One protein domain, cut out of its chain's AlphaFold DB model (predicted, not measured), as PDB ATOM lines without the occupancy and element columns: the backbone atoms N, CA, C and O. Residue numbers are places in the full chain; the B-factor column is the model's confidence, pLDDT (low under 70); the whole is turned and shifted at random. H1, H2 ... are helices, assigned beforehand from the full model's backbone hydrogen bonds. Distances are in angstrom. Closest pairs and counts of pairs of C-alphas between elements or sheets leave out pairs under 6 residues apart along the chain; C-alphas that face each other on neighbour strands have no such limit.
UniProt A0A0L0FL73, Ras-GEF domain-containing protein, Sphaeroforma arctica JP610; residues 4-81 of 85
ATOM      1  N   GLY A   4      24.481 -14.852 -10.717       90.38
ATOM      2  CA  GLY A   4      23.062 -14.580 -10.953       90.38
ATOM      3  C   GLY A   4      22.205 -15.844 -11.046       90.38
ATOM      4  O   GLY A   4      21.114 -15.859 -10.497       90.38
ATOM      5  N   ILE A   5      22.718 -16.923 -11.651       91.62
ATOM      6  CA  ILE A   5      21.984 -18.195 -11.765       91.62
ATOM      7  C   ILE A   5      21.745 -18.795 -10.376       91.62
ATOM      8  O   ILE A   5      20.617 -19.128 -10.035       91.62
ATOM      9  N   TYR A   6      22.785 -18.851  -9.540       94.25
ATOM     10  CA  TYR A   6      22.647 -19.368  -8.179       94.25
ATOM     11  C   TYR A   6      21.727 -18.510  -7.307       94.25
ATOM     12  O   TYR A   6      20.975 -19.051  -6.504       94.25
ATOM     13  N   LEU A   7      21.765 -17.183  -7.462       94.31
ATOM     14  CA  LEU A   7      20.830 -16.279  -6.787       94.31
ATOM     15  C   LEU A   7      19.388 -16.577  -7.193       94.31
ATOM     16  O   LEU A   7      18.530 -16.699  -6.326       94.31
ATOM     17  N   THR A   8      19.131 -16.746  -8.488       96.19
ATOM     18  CA  THR A   8      17.812 -17.119  -8.998       96.19
ATOM     19  C   THR A   8      17.339 -18.458  -8.430       96.19
ATOM     20  O   THR A   8      16.209 -18.539  -7.952       96.19
ATOM     21  N   ASP A   9      18.197 -19.479  -8.399       95.69
ATOM     22  CA  ASP A   9      17.857 -20.783  -7.817       95.69
ATOM     23  C   ASP A   9      17.528 -20.675  -6.323       95.69
ATOM     24  O   ASP A   9      16.533 -21.235  -5.863       95.69
ATOM     25  N   LEU A  10      18.331 -19.929  -5.556       96.69
ATOM     26  CA  LEU A  10      18.080 -19.700  -4.132       96.69
ATOM     27  C   LEU A  10      16.751 -18.968  -3.909       96.69
ATOM     28  O   LEU A  10      15.985 -19.378  -3.037       96.69
ATOM     29  N   THR A  11      16.445 -17.948  -4.714       96.50
ATOM     30  CA  THR A  11      15.155 -17.244  -4.662       96.50
ATOM     31  C   THR A  11      13.995 -18.187  -4.976       96.50
ATOM     32  O   THR A  11      13.029 -18.232  -4.218       96.50
ATOM     33  N   PHE A  12      14.099 -19.013  -6.023       97.38
ATOM     34  CA  PHE A  12      13.052 -19.979  -6.366       97.38
ATOM     35  C   PHE A  12      12.826 -21.030  -5.278       97.38
ATOM     36  O   PHE A  12      11.682 -21.389  -4.995       97.38
ATOM     37  N   ILE A  13      13.893 -21.526  -4.647       97.38
ATOM     38  CA  ILE A  13      13.776 -22.456  -3.516       97.38
ATOM     39  C   ILE A  13      13.034 -21.783  -2.361       97.38
ATOM     40  O   ILE A  13      12.190 -22.423  -1.724       97.38
ATOM     41  N   GLU A  14      13.344 -20.513  -2.104       96.06
ATOM     42  CA  GLU A  14      12.834 -19.783  -0.956       96.06
ATOM     43  C   GLU A  14      11.366 -19.389  -1.097       96.06
ATOM     44  O   GLU A  14      10.595 -19.582  -0.154       96.06
ATOM     45  N   GLU A  15      10.966 -18.936  -2.284       96.38
ATOM     46  CA  GLU A  15       9.584 -18.562  -2.600       96.38
ATOM     47  C   GLU A  15       8.699 -19.779  -2.910       96.38
ATOM     48  O   GLU A  15       7.513 -19.793  -2.581       96.38
ATOM     49  N   GLY A  16       9.265 -20.826  -3.518       95.19
ATOM     50  CA  GLY A  16       8.520 -22.009  -3.953       95.19
ATOM     51  C   GLY A  16       8.230 -23.030  -2.850       95.19
ATOM     52  O   GLY A  16       7.417 -23.930  -3.057       95.19
ATOM     53  N   ASN A  17       8.880 -22.927  -1.683       94.62
ATOM     54  CA  ASN A  17       8.746 -23.902  -0.597       94.62
ATOM     55  C   ASN A  17       8.498 -23.217   0.759       94.62
ATOM     56  O   ASN A  17       9.283 -22.358   1.169       94.62
ATOM     57  N   PRO A  18       7.483 -23.638   1.537       96.12
ATOM     58  CA  PRO A  18       7.258 -23.092   2.868       96.12
ATOM     59  C   PRO A  18       8.352 -23.546   3.842       96.12
ATOM     60  O   PRO A  18       8.819 -24.689   3.792       96.12
ATOM     61  N   ASP A  19       8.722 -22.673   4.780       97.12
ATOM     62  CA  ASP A  19       9.713 -22.975   5.826       97.12
ATOM     63  C   ASP A  19       9.275 -24.073   6.791       97.12
ATOM     64  O   ASP A  19      10.111 -24.753   7.397       97.12
ATOM     65  N   LYS A  20       7.962 -24.225   6.956       97.81
ATOM     66  CA  LYS A  20       7.345 -25.185   7.860       97.81
ATOM     67  C   LYS A  20       6.320 -26.027   7.117       97.81
ATOM     68  O   LYS A  20       5.609 -25.534   6.246       97.81
ATOM     69  N   LEU A  21       6.244 -27.296   7.489       96.88
ATOM     70  CA  LEU A  21       5.195 -28.208   7.054       96.88
ATOM     71  C   LEU A  21       3.867 -27.873   7.761       96.88
ATOM     72  O   LEU A  21       3.879 -27.213   8.813       96.88
ATOM     73  N   PRO A  22       2.723 -28.361   7.247       94.31
ATOM     74  CA  PRO A  22       1.469 -28.346   7.992       94.31
ATOM     75  C   PRO A  22       1.673 -29.001   9.367       94.31
ATOM     76  O   PRO A  22       2.117 -30.141   9.453       94.31
ATOM     77  N   GLY A  23       1.425 -28.254  10.446       94.06
ATOM     78  CA  GLY A  23       1.756 -28.672  11.819       94.06
ATOM     79  C   GLY A  23       2.981 -27.977  12.430       94.06
ATOM     80  O   GLY A  23       3.343 -28.263  13.567       94.06
ATOM     81  N   GLY A  24       3.613 -27.039  11.713       95.81
ATOM     82  CA  GLY A  24       4.603 -26.107  12.272       95.81
ATOM     83  C   GLY A  24       6.030 -26.652  12.400       95.81
ATOM     84  O   GLY A  24       6.921 -25.931  12.854       95.81
ATOM     85  N   GLN A  25       6.258 -27.894  11.978       97.75
ATOM     86  CA  GLN A  25       7.575 -28.533  11.935       97.75
ATOM     87  C   GLN A  25       8.418 -27.950  10.799       97.75
ATOM     88  O   GLN A  25       7.874 -27.558   9.770       97.75
ATOM     89  N   ILE A  26       9.743 -27.907  10.953       97.94
ATOM     90  CA  ILE A  26      10.648 -27.377   9.922       97.94
ATOM     91  C   ILE A  26      10.581 -28.243   8.660       97.94
ATOM     92  O   ILE A  26      10.673 -29.470   8.720       97.94
ATOM     93  N   ASN A  27      10.494 -27.596   7.501       97.88
ATOM     94  CA  ASN A  27      10.599 -28.261   6.213       97.88
ATOM     95  C   ASN A  27      12.072 -28.565   5.884       97.88
ATOM     96  O   ASN A  27      12.766 -27.790   5.225       97.88
ATOM     97  N   PHE A  28      12.565 -29.713   6.345       97.88
ATOM     98  CA  PHE A  28      13.941 -30.143   6.080       97.88
ATOM     99  C   PHE A  28      14.229 -30.396   4.597       97.88
ATOM    100  O   PHE A  28      15.383 -30.281   4.187       97.88
ATOM    101  N   ASN A  29      13.210 -30.686   3.782       97.50
ATOM    102  CA  ASN A  29      13.403 -30.843   2.344       97.50
ATOM    103  C   ASN A  29      13.838 -29.516   1.706       97.50
ATOM    104  O   ASN A  29      14.859 -29.471   1.024       97.50
ATOM    105  N   LYS A  30      13.147 -28.414   2.036       97.88
ATOM    106  CA  LYS A  30      13.552 -27.058   1.628       97.88
ATOM    107  C   LYS A  30      14.999 -26.765   2.032       97.88
ATOM    108  O   LYS A  30      15.810 -26.357   1.203       97.88
ATOM    109  N   ARG A  31      15.346 -27.039   3.296       98.06
ATOM    110  CA  ARG A  31      16.706 -26.818   3.824       98.06
ATOM    111  C   ARG A  31      17.760 -27.648   3.092       98.06
ATOM    112  O   ARG A  31      18.849 -27.143   2.842       98.06
ATOM    113  N   ARG A  32      17.441 -28.889   2.716       98.19
ATOM    114  CA  ARG A  32      18.350 -29.770   1.971       98.19
ATOM    115  C   ARG A  32      18.639 -29.241   0.569       98.19
ATOM    116  O   ARG A  32      19.796 -29.249   0.163       98.19
ATOM    117  N   ILE A  33      17.615 -28.777  -0.148       97.44
ATOM    118  CA  ILE A  33      17.785 -28.221  -1.499       97.44
ATOM    119  C   ILE A  33      18.618 -26.935  -1.426       97.44
ATOM    120  O   ILE A  33      19.619 -26.816  -2.126       97.44
ATOM    121  N   PHE A  34      18.278 -26.033  -0.500       97.50
ATOM    122  CA  PHE A  34      19.020 -24.790  -0.269       97.50
ATOM    123  C   PHE A  34      20.501 -25.043   0.059       97.50
ATOM    124  O   PHE A  34      21.394 -24.440  -0.535       97.50
ATOM    125  N   ALA A  35      20.774 -25.985   0.971       97.62
ATOM    126  CA  ALA A  35      22.134 -26.382   1.316       97.62
ATOM    127  C   ALA A  35      22.889 -26.961   0.110       97.62
ATOM    128  O   ALA A  35      24.050 -26.623  -0.085       97.62
ATOM    129  N   GLY A  36      22.231 -27.772  -0.725       96.94
ATOM    130  CA  GLY A  36      22.830 -28.318  -1.946       96.94
ATOM    131  C   GLY A  36      23.281 -27.236  -2.930       96.94
ATOM    132  O   GLY A  36      24.364 -27.349  -3.505       96.94
ATOM    133  N   THR A  37      22.502 -26.163  -3.087       96.44
ATOM    134  CA  THR A  37      22.888 -25.009  -3.915       96.44
ATOM    135  C   THR A  37      24.103 -24.280  -3.333       96.44
ATOM    136  O   THR A  37      25.039 -23.961  -4.065       96.44
ATOM    137  N   ILE A  38      24.148 -24.084  -2.010       95.81
ATOM    138  CA  ILE A  38      25.316 -23.491  -1.331       95.81
ATOM    139  C   ILE A  38      26.558 -24.367  -1.489       95.81
ATOM    140  O   ILE A  38      27.630 -23.847  -1.786       95.81
ATOM    141  N   THR A  39      26.436 -25.684  -1.316       96.44
ATOM    142  CA  THR A  39      27.569 -26.604  -1.468       96.44
ATOM    143  C   THR A  39      28.190 -26.489  -2.856       96.44
ATOM    144  O   THR A  39      29.407 -26.378  -2.955       96.44
ATOM    145  N   GLN A  40      27.375 -26.395  -3.911       94.56
ATOM    146  CA  GLN A  40      27.892 -26.178  -5.263       94.56
ATOM    147  C   GLN A  40      28.677 -24.867  -5.380       94.56
ATOM    148  O   GLN A  40      29.767 -24.869  -5.944       94.56
ATOM    149  N   ILE A  41      28.166 -23.757  -4.830       94.25
ATOM    150  CA  ILE A  41      28.893 -22.474  -4.819       94.25
ATOM    151  C   ILE A  41      30.260 -22.637  -4.141       94.25
ATOM    152  O   ILE A  41      31.274 -22.193  -4.683       94.25
ATOM    153  N   LEU A  42      30.294 -23.293  -2.979       94.06
ATOM    154  CA  LEU A  42      31.525 -23.512  -2.218       94.06
ATOM    155  C   LEU A  42      32.526 -24.386  -2.983       94.06
ATOM    156  O   LEU A  42      33.723 -24.101  -2.950       94.06
ATOM    157  N   ASP A  43      32.058 -25.398  -3.713       93.50
ATOM    158  CA  ASP A  43      32.920 -26.247  -4.539       93.50
ATOM    159  C   ASP A  43      33.643 -25.436  -5.626       93.50
ATOM    160  O   ASP A  43      34.842 -25.629  -5.844       93.50
ATOM    161  N   TYR A  44      32.962 -24.469  -6.252       90.38
ATOM    162  CA  TYR A  44      33.598 -23.560  -7.215       90.38
ATOM    163  C   TYR A  44      34.560 -22.561  -6.564       90.38
ATOM    164  O   TYR A  44      35.500 -22.114  -7.217       90.38
ATOM    165  N   GLN A  45      34.350 -22.207  -5.295       92.31
ATOM    166  CA  GLN A  45      35.229 -21.297  -4.552       92.31
ATOM    167  C   GLN A  45      36.458 -21.991  -3.953       92.31
ATOM    168  O   GLN A  45      37.406 -21.317  -3.561       92.31
ATOM    169  N   LYS A  46      36.457 -23.325  -3.873       93.50
ATOM    170  CA  LYS A  46      37.488 -24.103  -3.174       93.50
ATOM    171  C   LYS A  46      38.881 -23.992  -3.795       93.50
ATOM    172  O   LYS A  46      39.870 -24.093  -3.075       93.50
ATOM    173  N   ASN A  47      38.960 -23.839  -5.116       90.12
ATOM    174  CA  ASN A  47      40.229 -23.806  -5.833       90.12
ATOM    175  C   ASN A  47      40.587 -22.372  -6.208       90.12
ATOM    176  O   ASN A  47      39.857 -21.706  -6.942       90.12
ATOM    177  N   GLU A  48      41.745 -21.925  -5.744       90.12
ATOM    178  CA  GLU A  48      42.314 -20.659  -6.177       90.12
ATOM    179  C   GLU A  48      42.852 -20.772  -7.604       90.12
ATOM    180  O   GLU A  48      43.366 -21.811  -8.032       90.12
ATOM    181  N   TYR A  49      42.763 -19.676  -8.350       91.31
ATOM    182  CA  TYR A  49      43.409 -19.598  -9.650       91.31
ATOM    183  C   TYR A  49      44.914 -19.387  -9.487       91.31
ATOM    184  O   TYR A  49      45.352 -18.500  -8.756       91.31
ATOM    185  N   ASN A  50      45.708 -20.138 -10.248       94.69
ATOM    186  CA  ASN A  50      47.156 -19.962 -10.301       94.69
ATOM    187  C   ASN A  50      47.544 -18.777 -11.207       94.69
ATOM    188  O   ASN A  50      48.067 -18.963 -12.308       94.69
ATOM    189  N   PHE A  51      47.241 -17.554 -10.769       93.50
ATOM    190  CA  PHE A  51      47.581 -16.323 -11.486       93.50
ATOM    191  C   PHE A  51      48.609 -15.485 -10.729       93.50
ATOM    192  O   PHE A  51      48.539 -15.317  -9.513       93.50
ATOM    193  N   THR A  52      49.534 -14.877 -11.470       96.06
ATOM    194  CA  THR A  52      50.465 -13.888 -10.923       96.06
ATOM    195  C   THR A  52      49.834 -12.502 -10.925       96.06
ATOM    196  O   THR A  52      49.282 -12.042 -11.924       96.06
ATOM    197  N   VAL A  53      49.946 -11.803  -9.798       94.06
ATOM    198  CA  VAL A  53      49.438 -10.439  -9.664       94.06
ATOM    199  C   VAL A  53      50.353  -9.455 -10.385       94.06
ATOM    200  O   VAL A  53      51.522  -9.315 -10.040       94.06
ATOM    201  N   VAL A  54      49.787  -8.691 -11.320       96.94
ATOM    202  CA  VAL A  54      50.452  -7.536 -11.931       96.94
ATOM    203  C   VAL A  54      49.866  -6.263 -11.330       96.94
ATOM    204  O   VAL A  54      48.739  -5.880 -11.643       96.94
ATOM    205  N   ASN A  55      50.624  -5.600 -10.453       95.31
ATOM    206  CA  ASN A  55      50.131  -4.461  -9.664       95.31
ATOM    207  C   ASN A  55      49.585  -3.314 -10.526       95.31
ATOM    208  O   ASN A  55      48.526  -2.778 -10.212       95.31
ATOM    209  N   GLY A  56      50.259  -2.978 -11.634       95.38
ATOM    210  CA  GLY A  56      49.797  -1.932 -12.553       95.38
ATOM    211  C   GLY A  56      48.442  -2.256 -13.188       95.38
ATOM    212  O   GLY A  56      47.554  -1.409 -13.209       95.38
ATOM    213  N   LEU A  57      48.247  -3.507 -13.625       94.12
ATOM    214  CA  LEU A  57      46.972  -3.959 -14.192       94.12
ATOM    215  C   LEU A  57      45.873  -4.005 -13.133       94.12
ATOM    216  O   LEU A  57      44.771  -3.527 -13.386       94.12
ATOM    217  N   ARG A  58      46.170  -4.525 -11.936       93.25
ATOM    218  CA  ARG A  58      45.214  -4.544 -10.822       93.25
ATOM    219  C   ARG A  58      44.741  -3.134 -10.491       93.25
ATOM    220  O   ARG A  58      43.538  -2.919 -10.422       93.25
ATOM    221  N   TRP A  59      45.671  -2.194 -10.320       93.25
ATOM    222  CA  TRP A  59      45.331  -0.807 -10.023       93.25
ATOM    223  C   TRP A  59      44.475  -0.201 -11.135       93.25
ATOM    224  O   TRP A  59      43.437   0.384 -10.849       93.25
ATOM    225  N   HIS A  60      44.850  -0.391 -12.399       91.62
ATOM    226  CA  HIS A  60      44.076   0.151 -13.511       91.62
ATOM    227  C   HIS A  60      42.646  -0.418 -13.553       91.62
ATOM    228  O   HIS A  60      41.682   0.343 -13.598       91.62
ATOM    229  N   LEU A  61      42.493  -1.742 -13.440       90.94
ATOM    230  CA  LEU A  61      41.192  -2.423 -13.445       90.94
ATOM    231  C   LEU A  61      40.288  -2.007 -12.281       90.94
ATOM    232  O   LEU A  61      39.087  -1.850 -12.483       90.94
ATOM    233  N   THR A  62      40.830  -1.777 -11.083       89.81
ATOM    234  CA  THR A  62      40.006  -1.372  -9.930       89.81
ATOM    235  C   THR A  62      39.572   0.097  -9.967       89.81
ATOM    236  O   THR A  62      38.724   0.480  -9.167       89.81
ATOM    237  N   HIS A  63      40.126   0.920 -10.866       87.50
ATOM    238  CA  HIS A  63      39.819   2.358 -10.960       87.50
ATOM    239  C   HIS A  63      39.174   2.768 -12.296       87.50
ATOM    240  O   HIS A  63      38.838   3.937 -12.473       87.50
ATOM    241  N   LEU A  64      38.982   1.830 -13.229       79.25
ATOM    242  CA  LEU A  64      38.597   2.116 -14.614       79.25
ATOM    243  C   LEU A  64      37.193   2.744 -14.783       79.25
ATOM    244  O   LEU A  64      36.989   3.470 -15.749       79.25
ATOM    245  N   PHE A  65      36.236   2.508 -13.872       66.12
ATOM    246  CA  PHE A  65      34.813   2.807 -14.141       66.12
ATOM    247  C   PHE A  65      34.009   3.392 -12.969       66.12
ATOM    248  O   PHE A  65      32.787   3.287 -12.948       66.12
ATOM    249  N   LEU A  66      34.647   4.034 -11.989       62.62
ATOM    250  CA  LEU A  66      33.936   4.515 -10.791       62.62
ATOM    251  C   LEU A  66      32.943   5.674 -11.040       62.62
ATOM    252  O   LEU A  66      32.199   6.026 -10.131       62.62
ATOM    253  N   SER A  67      32.912   6.273 -12.234       68.12
ATOM    254  CA  SER A  67      32.146   7.503 -12.502       68.12
ATOM    255  C   SER A  67      31.179   7.437 -13.686       68.12
ATOM    256  O   SER A  67      30.525   8.437 -13.985       68.12
ATOM    257  N   TRP A  68      31.078   6.305 -14.385       78.31
ATOM    258  CA  TRP A  68      30.258   6.205 -15.594       78.31
ATOM    259  C   TRP A  68      28.906   5.574 -15.273       78.31
ATOM    260  O   TRP A  68      28.827   4.401 -14.920       78.31
ATOM    261  N   ASN A  69      27.841   6.365 -15.393       87.56
ATOM    262  CA  ASN A  69      26.469   5.877 -15.303       87.56
ATOM    263  C   ASN A  69      25.890   5.615 -16.701       87.56
ATOM    264  O   ASN A  69      26.392   6.122 -17.707       87.56
ATOM    265  N   GLU A  70      24.830   4.812 -16.743       91.50
ATOM    266  CA  GLU A  70      24.160   4.396 -17.979       91.50
ATOM    267  C   GLU A  70      23.753   5.596 -18.846       91.50
ATOM    268  O   GLU A  70      24.093   5.649 -20.025       91.50
ATOM    269  N   ASP A  71      23.138   6.615 -18.242       91.50
ATOM    270  CA  ASP A  71      22.707   7.829 -18.943       91.50
ATOM    271  C   ASP A  71      23.866   8.603 -19.582       91.50
ATOM    272  O   ASP A  71      23.751   9.128 -20.694       91.50
ATOM    273  N   GLY A  72      24.988   8.721 -18.871       90.44
ATOM    274  CA  GLY A  72      26.186   9.400 -19.349       90.44
ATOM    275  C   GLY A  72      26.803   8.658 -20.525       90.44
ATOM    276  O   GLY A  72      27.113   9.277 -21.543       90.44
ATOM    277  N   LEU A  73      26.906   7.333 -20.418       91.81
ATOM    278  CA  LEU A  73      27.415   6.477 -21.488       91.81
ATOM    279  C   LEU A  73      26.517   6.507 -22.717       91.81
ATOM    280  O   LEU A  73      27.013   6.634 -23.834       91.81
ATOM    281  N   TYR A  74      25.205   6.478 -22.518       92.69
ATOM    282  CA  TYR A  74      24.242   6.584 -23.601       92.69
ATOM    283  C   TYR A  74      24.373   7.918 -24.351       92.69
ATOM    284  O   TYR A  74      24.443   7.945 -25.581       92.69
ATOM    285  N   LYS A  75      24.503   9.038 -23.627       93.56
ATOM    286  CA  LYS A  75      24.755  10.353 -24.240       93.56
ATOM    287  C   LYS A  75      26.078  10.391 -25.003       93.56
ATOM    288  O   LYS A  75      26.107  10.914 -26.111       93.56
ATOM    289  N   GLN A  76      27.154   9.834 -24.440       92.31
ATOM    290  CA  GLN A  76      28.448   9.740 -25.127       92.31
ATOM    291  C   GLN A  76      28.347   8.901 -26.404       92.31
ATOM    292  O   GLN A  76      28.855   9.315 -27.444       92.31
ATOM    293  N   SER A  77      27.629   7.776 -26.357       94.69
ATOM    294  CA  SER A  77      27.383   6.936 -27.530       94.69
ATOM    295  C   SER A  77      26.710   7.723 -28.653       94.69
ATOM    296  O   SER A  77      27.144   7.619 -29.792       94.69
ATOM    297  N   LEU A  78      25.707   8.553 -28.341       95.50
ATOM    298  CA  LEU A  78      25.011   9.383 -29.332       95.50
ATOM    299  C   LEU A  78      25.882  10.502 -29.927       95.50
ATOM    300  O   LEU A  78      25.593  10.969 -31.027       95.50
ATOM    301  N   LEU A  79      26.912  10.964 -29.207       94.44
ATOM    302  CA  LEU A  79      27.881  11.930 -29.738       94.44
ATOM    303  C   LEU A  79      28.840  11.275 -30.735       94.44
ATOM    304  O   LEU A  79      29.198  11.896 -31.732       94.44
ATOM    305  N   VAL A  80      29.264  10.041 -30.448       95.94
ATOM    306  CA  VAL A  80      30.166   9.268 -31.315       95.94
ATOM    307  C   VAL A  80      29.425   8.759 -32.551       95.94
ATOM    308  O   VAL A  80      29.933   8.880 -33.662       95.94
ATOM    309  N   GLU A  81      28.218   8.229 -32.360       96.19
ATOM    310  CA  GLU A  81      27.357   7.710 -33.418       96.19
ATOM    311  C   GLU A  81      25.960   8.353 -33.326       96.19
ATOM    312  O   GLU A  81      25.083   7.879 -32.593       96.19
TER     313      GLU A  81
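AT A GLANCE: This is residues 4 to 81 of the 85 residues of the protein "Ras-GEF domain-containing protein" of Sphaeroforma arctica JP610 (UniProt A0A0L0FL73). A helical hairpin of H1 and the longer H2, side by side, makes one end of this model, and from it a long arm, residues 42 to 81, sticks out and folds back like a hook, with two short helices, H3 and H4, strung along it. Neither H3 nor H4 touches another helix. The printed part has 78 residues with four named helices, H1 to H4 in order, and no named strand, in the class all helix. The whole is extended, with a radius of gyration of the C-alphas of 21.8 A, and flat, with spans of 63 by 37 by 18 A.

HOW THE PARTS SIT: Start at Gly 4, where H1, residues 4 to 16, begins; it touches H2, residues 28 to 45, and their closest C-alphas are those of Leu 10 and Phe 34, 6.5 A apart. The two run opposite ways at a shallow tilt of 7 degrees, a helical hairpin. Further on you reach H3, residues 55 to 63, which is apart from H1 and H2. H4, residues 70 to 80, is apart from H1, H2 and H3. In H1, H2, H3 and H4 each O i to N i+4 pair is within hydrogen-bond range.

IN THESE COORDINATES: Find C-alpha 4 at (23.062, -14.580, -10.953); from there H1 runs 17.8 A to Gly 16. H2 runs 25.4 A from Phe 28 to C-alpha 45 at (35.229, -21.297, -4.552). H3 covers 12.4 A from Asn 55 to His 63. H4 covers 15.4 A from Glu 70 to C-alpha 80 at (30.166, 9.268, -31.315).

THE WHOLE: Look at Gly 23 and Val 80 for the two C-alphas farthest apart, 64.1 A. The link from H1 to H2 is long, with 11 residues; those from H2 to H3 and from H3 to H4 are short. The printed part has no cut, and its mean pLDDT is 93.1, with residues 65 to 67 under 70.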